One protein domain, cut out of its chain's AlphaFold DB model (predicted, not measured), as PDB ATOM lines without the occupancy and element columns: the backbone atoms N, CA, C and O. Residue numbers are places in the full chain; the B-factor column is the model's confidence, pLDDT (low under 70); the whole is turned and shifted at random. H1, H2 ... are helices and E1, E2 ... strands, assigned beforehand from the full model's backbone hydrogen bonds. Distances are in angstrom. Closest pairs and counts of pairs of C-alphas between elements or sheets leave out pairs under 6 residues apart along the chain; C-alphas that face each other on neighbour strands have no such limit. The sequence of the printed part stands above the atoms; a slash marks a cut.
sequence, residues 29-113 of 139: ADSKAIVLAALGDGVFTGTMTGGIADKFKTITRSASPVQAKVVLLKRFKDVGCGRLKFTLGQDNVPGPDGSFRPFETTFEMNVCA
ATOM      1  N   ALA A  29     207.937 193.768 163.078       95.06
ATOM      2  CA  ALA A  29     208.561 194.738 162.180       95.06
ATOM      3  C   ALA A  29     209.064 194.077 160.890       95.06
ATOM      4  O   ALA A  29     209.481 192.918 160.890       95.06
ATOM      5  N   ASP A  30     209.045 194.814 159.778       96.88
ATOM      6  CA  ASP A  30     209.691 194.362 158.545       96.88
ATOM      7  C   ASP A  30     211.223 194.478 158.615       96.88
ATOM      8  O   ASP A  30     211.788 195.118 159.505       96.88
ATOM      9  N   SER A  31     211.921 193.859 157.660       95.00
ATOM     10  CA  SER A  31     213.388 193.824 157.646       95.00
ATOM     11  C   SER A  31     214.038 195.211 157.620       95.00
ATOM     12  O   SER A  31     215.115 195.381 158.187       95.00
ATOM     13  N   LYS A  32     213.403 196.210 156.991       95.81
ATOM     14  CA  LYS A  32     213.939 197.574 156.932       95.81
ATOM     15  C   LYS A  32     213.840 198.237 158.302       95.81
ATOM     16  O   LYS A  32     214.832 198.773 158.790       95.81
ATOM     17  N   ALA A  33     212.672 198.168 158.935       97.06
ATOM     18  CA  ALA A  33     212.458 198.710 160.271       97.06
ATOM     19  C   ALA A  33     213.378 198.046 161.310       97.06
ATOM     20  O   ALA A  33     213.952 198.739 162.145       97.06
ATOM     21  N   ILE A  34     213.590 196.729 161.206       97.62
ATOM     22  CA  ILE A  34     214.526 195.985 162.062       97.62
ATOM     23  C   ILE A  34     215.958 196.511 161.924       97.62
ATOM     24  O   ILE A  34     216.619 196.758 162.932       97.62
ATOM     25  N   VAL A  35     216.442 196.686 160.690       97.50
ATOM     26  CA  VAL A  35     217.794 197.207 160.425       97.50
ATOM     27  C   VAL A  35     217.952 198.612 160.994       97.50
ATOM     28  O   VAL A  35     218.929 198.881 161.690       97.50
ATOM     29  N   LEU A  36     216.982 199.492 160.741       97.69
ATOM     30  CA  LEU A  36     217.009 200.866 161.239       97.69
ATOM     31  C   LEU A  36     217.009 200.920 162.769       97.69
ATOM     32  O   LEU A  36     217.826 201.638 163.344       97.69
ATOM     33  N   ALA A  37     216.161 200.121 163.423       97.50
ATOM     34  CA  ALA A  37     216.126 200.018 164.878       97.50
ATOM     35  C   ALA A  37     217.468 199.520 165.434       97.50
ATOM     36  O   ALA A  37     218.040 200.145 166.318       97.50
ATOM     37  N   ALA A  38     218.043 198.456 164.867       97.94
ATOM     38  CA  ALA A  38     219.323 197.931 165.337       97.94
ATOM     39  C   ALA A  38     220.505 198.891 165.088       97.94
ATOM     40  O   ALA A  38     221.421 198.957 165.906       97.94
ATOM     41  N   LEU A  39     220.505 199.661 163.993       97.31
ATOM     42  CA  LEU A  39     221.528 200.683 163.733       97.31
ATOM     43  C   LEU A  39     221.397 201.899 164.666       97.31
ATOM     44  O   LEU A  39     222.421 202.482 165.050       97.31
ATOM     45  N   GLY A  40     220.167 202.275 165.028       96.75
ATOM     46  CA  GLY A  40     219.867 203.359 165.966       96.75
ATOM     47  C   GLY A  40     220.131 202.962 167.417       96.75
ATOM     48  O   GLY A  40     221.036 203.502 168.053       96.75
ATOM     49  N   ASP A  41     219.401 201.957 167.895       96.69
ATOM     50  CA  ASP A  41     219.327 201.549 169.303       96.69
ATOM     51  C   ASP A  41     220.388 200.504 169.683       96.69
ATOM     52  O   ASP A  41     220.569 200.164 170.851       96.69
ATOM     53  N   GLY A  42     221.105 199.963 168.695       97.44
ATOM     54  CA  GLY A  42     222.124 198.930 168.880       97.44
ATOM     55  C   GLY A  42     221.566 197.507 168.972       97.44
ATOM     56  O   GLY A  42     222.327 196.543 168.857       97.44
ATOM     57  N   VAL A  43     220.253 197.347 169.150       97.75
ATOM     58  CA  VAL A  43     219.593 196.045 169.225       97.75
ATOM     59  C   VAL A  43     218.153 196.116 168.726       97.75
ATOM     60  O   VAL A  43     217.450 197.093 168.943       97.75
ATOM     61  N   PHE A  44     217.701 195.033 168.109       97.88
ATOM     62  CA  PHE A  44     216.293 194.737 167.894       97.88
ATOM     63  C   PHE A  44     215.998 193.329 168.417       97.88
ATOM     64  O   PHE A  44     216.812 192.414 168.268       97.88
ATOM     65  N   THR A  45     214.838 193.127 169.036       97.50
ATOM     66  CA  THR A  45     214.307 191.796 169.356       97.50
ATOM     67  C   THR A  45     212.800 191.813 169.157       97.50
ATOM     68  O   THR A  45     212.112 192.654 169.730       97.50
ATOM     69  N   GLY A  46     212.289 190.895 168.343       96.88
ATOM     70  CA  GLY A  46     210.870 190.850 168.025       96.88
ATOM     71  C   GLY A  46     210.553 189.902 166.879       96.88
ATOM     72  O   GLY A  46     211.404 189.144 166.419       96.88
ATOM     73  N   THR A  47     209.315 189.956 166.405       97.88
ATOM     74  CA  THR A  47     208.857 189.145 165.278       97.88
ATOM     75  C   THR A  47     209.135 189.870 163.963       97.88
ATOM     76  O   THR A  47     208.756 191.023 163.777       97.88
ATOM     77  N   MET A  48     209.778 189.192 163.016       98.00
ATOM     78  CA  MET A  48     209.980 189.701 161.666       98.00
ATOM     79  C   MET A  48     208.755 189.421 160.791       98.00
ATOM     80  O   MET A  48     208.240 188.301 160.750       98.00
ATOM     81  N   THR A  49     208.319 190.438 160.052       97.69
ATOM     82  CA  THR A  49     207.198 190.379 159.104       97.69
ATOM     83  C   THR A  49     207.624 190.801 157.693       97.69
ATOM     84  O   THR A  49     208.750 191.247 157.470       97.69
ATOM     85  N   GLY A  50     206.720 190.673 156.721       96.88
ATOM     86  CA  GLY A  50     206.952 191.074 155.332       96.88
ATOM     87  C   GLY A  50     207.718 190.035 154.508       96.88
ATOM     88  O   GLY A  50     207.985 188.922 154.959       96.88
ATOM     89  N   GLY A  51     208.103 190.412 153.285       96.81
ATOM     90  CA  GLY A  51     208.551 189.452 152.267       96.81
ATOM     91  C   GLY A  51     209.784 188.615 152.635       96.81
ATOM     92  O   GLY A  51     209.902 187.476 152.184       96.81
ATOM     93  N   ILE A  52     210.695 189.127 153.472       95.62
ATOM     94  CA  ILE A  52     211.838 188.341 153.970       95.62
ATOM     95  C   ILE A  52     211.375 187.264 154.960       95.62
ATOM     96  O   ILE A  52     211.839 186.125 154.875       95.62
ATOM     97  N   ALA A  53     210.425 187.579 155.845       97.94
ATOM     98  CA  ALA A  53     209.831 186.594 156.744       97.94
ATOM     99  C   ALA A  53     209.072 185.511 155.967       97.94
ATOM    100  O   ALA A  53     209.208 184.330 156.281       97.94
ATOM    101  N   ASP A  54     208.341 185.884 154.916       98.12
ATOM    102  CA  ASP A  54     207.602 184.929 154.079       98.12
ATOM    103  C   ASP A  54     208.544 183.979 153.323       98.12
ATOM    104  O   ASP A  54     208.303 182.769 153.242       98.12
ATOM    105  N   LYS A  55     209.676 184.496 152.824       97.81
ATOM    106  CA  LYS A  55     210.740 183.657 152.254       97.81
ATOM    107  C   LYS A  55     211.336 182.719 153.299       97.81
ATOM    108  O   LYS A  55     211.515 181.540 153.003       97.81
ATOM    109  N   PHE A  56     211.601 183.205 154.511       97.31
ATOM    110  CA  PHE A  56     212.138 182.377 155.591       97.31
ATOM    111  C   PHE A  56     211.171 181.241 155.961       97.31
ATOM    112  O   PHE A  56     211.584 180.087 155.973       97.31
ATOM    113  N   LYS A  57     209.869 181.536 156.098       98.31
ATOM    114  CA  LYS A  57     208.797 180.537 156.280       98.31
ATOM    115  C   LYS A  57     208.758 179.496 155.164       98.31
ATOM    116  O   LYS A  57     208.555 178.314 155.422       98.31
ATOM    117  N   THR A  58     208.968 179.922 153.920       98.00
ATOM    118  CA  THR A  58     209.016 179.016 152.762       98.00
ATOM    119  C   THR A  58     210.228 178.082 152.834       98.00
ATOM    120  O   THR A  58     210.098 176.885 152.584       98.00
ATOM    121  N   ILE A  59     211.399 178.611 153.208       96.06
ATOM    122  CA  ILE A  59     212.647 177.844 153.338       96.06
ATOM    123  C   ILE A  59     212.545 176.825 154.477       96.06
ATOM    124  O   ILE A  59     212.871 175.655 154.287       96.06
ATOM    125  N   THR A  60     212.070 177.254 155.646       96.81
ATOM    126  CA  THR A  60     211.925 176.393 156.827       96.81
ATOM    127  C   THR A  60     210.694 175.496 156.755       96.81
ATOM    128  O   THR A  60     210.586 174.556 157.530       96.81
ATOM    129  N   ARG A  61     209.755 175.768 155.841       97.50
ATOM    130  CA  ARG A  61     208.454 175.087 155.739       97.50
ATOM    131  C   ARG A  61     207.628 175.168 157.029       97.50
ATOM    132  O   ARG A  61     206.795 174.300 157.282       97.50
ATOM    133  N   SER A  62     207.844 176.207 157.834       97.50
ATOM    134  CA  SER A  62     207.089 176.472 159.057       97.50
ATOM    135  C   SER A  62     206.201 177.702 158.901       97.50
ATOM    136  O   SER A  62     206.631 178.745 158.406       97.50
ATOM    137  N   ALA A  63     204.960 177.599 159.382       96.38
ATOM    138  CA  ALA A  63     204.025 178.722 159.464       96.38
ATOM    139  C   ALA A  63     204.222 179.586 160.726       96.38
ATOM    140  O   ALA A  63     203.639 180.672 160.814       96.38
ATOM    141  N   SER A  64     205.037 179.127 161.686       97.75
ATOM    142  CA  SER A  64     205.287 179.827 162.950       97.75
ATOM    143  C   SER A  64     205.846 181.240 162.717       97.75
ATOM    144  O   SER A  64     206.486 181.490 161.689       97.75
ATOM    145  N   PRO A  65     205.647 182.189 163.648       97.81
ATOM    146  CA  PRO A  65     206.265 183.510 163.564       97.81
ATOM    147  C   PRO A  65     207.792 183.424 163.441       97.81
ATOM    148  O   PRO A  65     208.422 182.610 164.114       97.81
ATOM    149  N   VAL A  66     208.380 184.272 162.594       98.25
ATOM    150  CA  VAL A  66     209.838 184.380 162.471       98.25
ATOM    151  C   VAL A  66     210.330 185.312 163.561       98.25
ATOM    152  O   VAL A  66     210.003 186.495 163.541       98.25
ATOM    153  N   GLN A  67     211.098 184.804 164.515       98.19
ATOM    154  CA  GLN A  67     211.711 185.632 165.548       98.19
ATOM    155  C   GLN A  67     213.052 186.159 165.053       98.19
ATOM    156  O   GLN A  67     213.825 185.425 164.440       98.19
ATOM    157  N   ALA A  68     213.319 187.432 165.315       98.19
ATOM    158  CA  ALA A  68     214.550 188.105 164.954       98.19
ATOM    159  C   ALA A  68     215.166 188.759 166.188       98.19
ATOM    160  O   ALA A  68     214.526 189.544 166.890       98.19
ATOM    161  N   LYS A  69     216.448 188.479 166.403       98.31
ATOM    162  CA  LYS A  69     217.323 189.238 167.288       98.31
ATOM    163  C   LYS A  69     218.452 189.806 166.448       98.31
ATOM    164  O   LYS A  69     219.194 189.054 165.823       98.31
ATOM    165  N   VAL A  70     218.582 191.124 166.428       98.38
ATOM    166  CA  VAL A  70     219.615 191.810 165.650       98.38
ATOM    167  C   VAL A  70     220.439 192.667 166.586       98.38
ATOM    168  O   VAL A  70     219.877 193.407 167.380       98.38
ATOM    169  N   VAL A  71     221.762 192.546 166.528       98.56
ATOM    170  CA  VAL A  71     222.681 193.272 167.414       98.56
ATOM    171  C   VAL A  71     223.723 193.998 166.578       98.56
ATOM    172  O   VAL A  71     224.356 193.393 165.713       98.56
ATOM    173  N   LEU A  72     223.936 195.278 166.863       98.25
ATOM    174  CA  LEU A  72     225.028 196.058 166.299       98.25
ATOM    175  C   LEU A  72     226.354 195.634 166.935       98.25
ATOM    176  O   LEU A  72     226.574 195.818 168.128       98.25
ATOM    177  N   LEU A  73     227.246 195.074 166.123       97.69
ATOM    178  CA  LEU A  73     228.573 194.634 166.552       97.69
ATOM    179  C   LEU A  73     229.621 195.740 166.430       97.69
ATOM    180  O   LEU A  73     230.518 195.849 167.262       97.69
ATOM    181  N   LYS A  74     229.541 196.535 165.361       95.12
ATOM    182  CA  LYS A  74     230.532 197.565 165.033       95.12
ATOM    183  C   LYS A  74     229.876 198.694 164.248       95.12
ATOM    184  O   LYS A  74     229.081 198.421 163.355       95.12
ATOM    185  N   ARG A  75     230.253 199.945 164.524       95.56
ATOM    186  CA  ARG A  75     229.945 201.094 163.657       95.56
ATOM    187  C   ARG A  75     231.073 201.315 162.649       95.56
ATOM    188  O   ARG A  75     232.247 201.172 163.000       95.56
ATOM    189  N   PHE A  76     230.708 201.628 161.412       92.81
ATOM    190  CA  PHE A  76     231.658 202.020 160.370       92.81
ATOM    191  C   PHE A  76     231.881 203.535 160.386       92.81
ATOM    192  O   PHE A  76     231.218 204.253 161.139       92.81
ATOM    193  N   LYS A  77     232.856 204.018 159.606       89.56
ATOM    194  CA  LYS A  77     233.115 205.464 159.485       89.56
ATOM    195  C   LYS A  77     231.969 206.188 158.778       89.56
ATOM    196  O   LYS A  77     231.677 207.333 159.114       89.56
ATOM    197  N   ASP A  78     231.325 205.502 157.840       87.75
ATOM    198  CA  ASP A  78     230.174 206.007 157.106       87.75
ATOM    199  C   ASP A  78     228.967 206.167 158.047       87.75
ATOM    200  O   ASP A  78     228.606 205.264 158.813       87.75
ATOM    201  N   VAL A  79     228.348 207.351 158.017       88.81
ATOM    202  CA  VAL A  79     227.237 207.697 158.913       88.81
ATOM    203  C   VAL A  79     226.045 206.782 158.644       88.81
ATOM    204  O   VAL A  79     225.621 206.604 157.508       88.81
ATOM    205  N   GLY A  80     225.475 206.225 159.712       92.12
ATOM    206  CA  GLY A  80     224.322 205.332 159.607       92.12
ATOM    207  C   GLY A  80     224.666 203.914 159.150       92.12
ATOM    208  O   GLY A  80     223.748 203.160 158.839       92.12
ATOM    209  N   CYS A  81     225.946 203.531 159.134       95.69
ATOM    210  CA  CYS A  81     226.391 202.194 158.753       95.69
ATOM    211  C   CYS A  81     226.942 201.389 159.936       95.69
ATOM    212  O   CYS A  81     227.611 201.906 160.840       95.69
ATOM    213  N   GLY A  82     226.693 200.081 159.921       96.00
ATOM    214  CA  GLY A  82     227.150 199.173 160.964       96.00
ATOM    215  C   GLY A  82     227.243 197.722 160.511       96.00
ATOM    216  O   GLY A  82     226.644 197.310 159.520       96.00
ATOM    217  N   ARG A  83     228.012 196.929 161.258       97.25
ATOM    218  CA  ARG A  83     227.981 195.470 161.177       97.25
ATOM    219  C   ARG A  83     226.921 194.969 162.137       97.25
ATOM    220  O   ARG A  83     227.057 195.151 163.347       97.25
ATOM    221  N   LEU A  84     225.890 194.335 161.603       97.81
ATOM    222  CA  LEU A  84     224.807 193.747 162.373       97.81
ATOM    223  C   LEU A  84     224.959 192.227 162.398       97.81
ATOM    224  O   LEU A  84     225.244 191.618 161.369       97.81
ATOM    225  N   LYS A  85     224.719 191.619 163.557       98.31
ATOM    226  CA  LYS A  85     224.512 190.178 163.706       98.31
ATOM    227  C   LYS A  85     223.026 189.899 163.779       98.31
ATOM    228  O   LYS A  85     222.374 190.362 164.712       98.31
ATOM    229  N   PHE A  86     222.520 189.126 162.834       98.38
ATOM    230  CA  PHE A  86     221.153 188.636 162.799       98.38
ATOM    231  C   PHE A  86     221.117 187.225 163.363       98.38
ATOM    232  O   PHE A  86     221.886 186.373 162.931       98.38
ATOM    233  N   THR A  87     220.187 186.972 164.271       98.44
ATOM    234  CA  THR A  87     219.781 185.641 164.709       98.44
ATOM    235  C   THR A  87     218.299 185.506 164.389       98.44
ATOM    236  O   THR A  87     217.476 186.236 164.947       98.44
ATOM    237  N   LEU A  88     217.971 184.630 163.439       98.19
ATOM    238  CA  LEU A  88     216.604 184.366 162.997       98.19
ATOM    239  C   LEU A  88     216.194 182.960 163.415       98.19
ATOM    240  O   LEU A  88     216.962 182.019 163.213       98.19
ATOM    241  N   GLY A  89     214.980 182.808 163.934       97.75
ATOM    242  CA  GLY A  89     214.476 181.512 164.365       97.75
ATOM    243  C   GLY A  89     212.988 181.308 164.118       97.75
ATOM    244  O   GLY A  89     212.220 182.263 163.993       97.75
ATOM    245  N   GLN A  90     212.593 180.043 164.028       97.69
ATOM    246  CA  GLN A  90     211.204 179.606 163.926       97.69
ATOM    247  C   GLN A  90     210.998 178.278 164.651       97.69
ATOM    248  O   GLN A  90     211.799 177.353 164.519       97.69
ATOM    249  N   ASP A  91     209.867 178.169 165.340       97.94
ATOM    250  CA  ASP A  91     209.390 176.908 165.899       97.94
ATOM    251  C   ASP A  91     208.688 176.050 164.842       97.94
ATOM    252  O   ASP A  91     208.308 176.532 163.769       97.94
ATOM    253  N   ASN A  92     208.429 174.786 165.179       97.44
ATOM    254  CA  ASN A  92     207.667 173.839 164.357       97.44
ATOM    255  C   ASN A  92     208.222 173.671 162.932       97.44
ATOM    256  O   ASN A  92     207.463 173.588 161.966       97.44
ATOM    257  N   VAL A  93     209.547 173.630 162.789       98.00
ATOM    258  CA  VAL A  93     210.199 173.309 161.518       98.00
ATOM    259  C   VAL A  93     210.183 171.789 161.320       98.00
ATOM    260  O   VAL A  93     210.664 171.070 162.201       98.00
ATOM    261  N   PRO A  94     209.625 171.277 160.207       97.38
ATOM    262  CA  PRO A  94     209.589 169.848 159.930       97.38
ATOM    263  C   PRO A  94     210.996 169.296 159.663       97.38
ATOM    264  O   PRO A  94     211.731 169.788 158.805       97.38
ATOM    265  N   GLY A  95     211.357 168.251 160.401       94.12
ATOM    266  CA  GLY A  95     212.569 167.464 160.222       94.12
ATOM    267  C   GLY A  95     212.401 166.346 159.184       94.12
ATOM    268  O   GLY A  95     211.279 165.956 158.851       94.12
ATOM    269  N   PRO A  96     213.513 165.790 158.672       90.94
ATOM    270  CA  PRO A  96     213.481 164.698 157.694       90.94
ATOM    271  C   PRO A  96     212.925 163.383 158.265       90.94
ATOM    272  O   PRO A  96     212.511 162.512 157.511       90.94
ATOM    273  N   ASP A  97     212.906 163.244 159.590       94.50
ATOM    274  CA  ASP A  97     212.366 162.111 160.346       94.50
ATOM    275  C   ASP A  97     210.867 162.258 160.676       94.50
ATOM    276  O   ASP A  97     210.309 161.432 161.394       94.50
ATOM    277  N   GLY A  98     210.209 163.313 160.180       93.62
ATOM    278  CA  GLY A  98     208.813 163.627 160.495       93.62
ATOM    279  C   GLY A  98     208.611 164.304 161.856       93.62
ATOM    280  O   GLY A  98     207.472 164.598 162.218       93.62
ATOM    281  N   SER A  99     209.685 164.578 162.604       96.25
ATOM    282  CA  SER A  99     209.613 165.372 163.834       96.25
ATOM    283  C   SER A  99     209.433 166.864 163.533       96.25
ATOM    284  O   SER A  99     209.724 167.333 162.434       96.25
ATOM    285  N   PHE A 100     208.990 167.633 164.526       97.25
ATOM    286  CA  PHE A 100     208.989 169.095 164.472       97.25
ATOM    287  C   PHE A 100     209.974 169.631 165.503       97.25
ATOM    288  O   PHE A 100     209.952 169.208 166.660       97.25
ATOM    289  N   ARG A 101     210.851 170.549 165.092       97.00
ATOM    290  CA  ARG A 101     211.901 171.106 165.957       97.00
ATOM    291  C   ARG A 101     212.034 172.620 165.772       97.00
ATOM    292  O   ARG A 101     211.633 173.136 164.728       97.00
ATOM    293  N   PRO A 102     212.570 173.349 166.763       97.25
ATOM    294  CA  PRO A 102     212.981 174.728 166.550       97.25
ATOM    295  C   PRO A 102     214.173 174.781 165.588       97.25
ATOM    296  O   PRO A 102     215.048 173.910 165.605       97.25
ATOM    297  N   PHE A 103     214.208 175.818 164.761       96.94
ATOM    298  CA  PHE A 103     215.328 176.155 163.891       96.94
ATOM    299  C   PHE A 103     215.820 177.558 164.221       96.94
ATOM    300  O   PHE A 103     215.013 178.475 164.364       96.94
ATOM    301  N   GLU A 104     217.138 177.730 164.280       97.81
ATOM    302  CA  GLU A 104     217.788 179.027 164.433       97.81
ATOM    303  C   GLU A 104     218.994 179.108 163.493       97.81
ATOM    304  O   GLU A 104     219.733 178.139 163.312       97.81
ATOM    305  N   THR A 105     219.203 180.276 162.895       97.62
ATOM    306  CA  THR A 105     220.395 180.583 162.109       97.62
ATOM    307  C   THR A 105     220.928 181.960 162.468       97.62
ATOM    308  O   THR A 105     220.165 182.869 162.800       97.62
ATOM    309  N   THR A 106     222.249 182.115 162.407       98.12
ATOM    310  CA  THR A 106     222.927 183.378 162.692       98.12
ATOM    311  C   THR A 106     223.839 183.756 161.535       98.12
ATOM    312  O   THR A 106     224.597 182.925 161.042       98.12
ATOM    313  N   PHE A 107     223.782 185.020 161.122       96.31
ATOM    314  CA  PHE A 107     224.659 185.589 160.104       96.31
ATOM    315  C   PHE A 107     224.984 187.050 160.422       96.31
ATOM    316  O   PHE A 107     224.271 187.716 161.173       96.31
ATOM    317  N   GLU A 108     226.067 187.556 159.845       96.19
ATOM    318  CA  GLU A 108     226.481 188.951 159.988       96.19
ATOM    319  C   GLU A 108     226.398 189.669 158.647       96.19
ATOM    320  O   GLU A 108     226.655 189.083 157.597       96.19
ATOM    321  N   MET A 109     226.051 190.953 158.684       94.12
ATOM    322  CA  MET A 109     225.979 191.791 157.496       94.12
ATOM    323  C   MET A 109     226.477 193.199 157.810       94.12
ATOM    324  O   MET A 109     226.094 193.799 158.815       94.12
ATOM    325  N   ASN A 110     227.320 193.731 156.928       94.69
ATOM    326  CA  ASN A 110     227.683 195.143 156.928       94.69
ATOM    327  C   ASN A 110     226.608 195.892 156.136       94.69
ATOM    328  O   ASN A 110     226.414 195.591 154.964       94.69
ATOM    329  N   VAL A 111     225.892 196.821 156.767       95.38
ATOM    330  CA  VAL A 111     224.736 197.485 156.153       95.38
ATOM    331  C   VAL A 111     224.580 198.919 156.647       95.38
ATOM    332  O   VAL A 111     224.869 199.232 157.806       95.38
ATOM    333  N   CYS A 112     224.118 199.783 155.753       95.62
ATOM    334  CA  CYS A 112     223.764 201.170 156.011       95.62
ATOM    335  C   CYS A 112     222.243 201.352 156.129       95.62
ATOM    336  O   CYS A 112     221.460 200.506 155.699       95.62
ATOM    337  N   ALA A 113     221.805 202.470 156.709       94.44
ATOM    338  CA  ALA A 113     220.385 202.779 156.910       94.44
ATOM    339  C   ALA A 113     219.559 202.823 155.604       94.44
ATOM    340  O   ALA A 113     218.352 202.577 155.617       94.44
TER     341      ALA A 113
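What this domain is: This is residues 29 to 113 of the 139 residues of an uncharacterized protein of Cytophagaceae bacterium (UniProt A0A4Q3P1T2). A long, twisted sheet of four strands curls round helix H1, while a second helix, H2, packs on the same face farther along; the hairpin of E3 and E4 runs along the longest axis. The 85 printed residues hold two named helices and four strands, in the order H1 E1 H2 E2 E3 E4, and the class is mixed. The sheet's order is E1, E2, E3, E4, antiparallel throughout. The whole is a rod spanning 48 by 20 by 16 A, only just compact, close to loose, with a radius of gyration of the C-alphas of 14.0 A.

How they stand to each other: E2, residues 66 to 75, E3, residues 81 to 94, and E4, residues 100 to 112, form a meander, each strand the antiparallel neighbour of the one before. Between E2 and E3, N 69 and O 87 are within hydrogen-bond range at 2.9 A, and between E3 and E4, N 86 and O 107 are within hydrogen-bond range at 2.8 A. Edge strand E1, residues 43 to 49, is antiparallel to E2, with N 44 and O 70 at 2.8 A. E3 bends by 67 degrees at residue 91. H1, residues 31 to 41, is on the sheet; its closest C-alphas to E1 are Ala 38 and Phe 44, 5.1 A. H2, residues 51 to 60, is on the same face at a height of 9.2 A over the sheet. In both helices every O i to N i+4 pair is within hydrogen-bond range.

Where its parts are: H1 begins at C-alpha 31 (213.388, 193.824, 157.646). E2 is 26.2 A long, E3 36.5 A and E4 36.3 A, ending at C-alpha 112 (223.764, 201.170, 156.011).

The domain as a whole: The C-alphas of Lys 77 and Gly 98 are farthest apart, 48.4 A. The printed part has no cut, its links are tight, and no printed residue is under 70 in pLDDT.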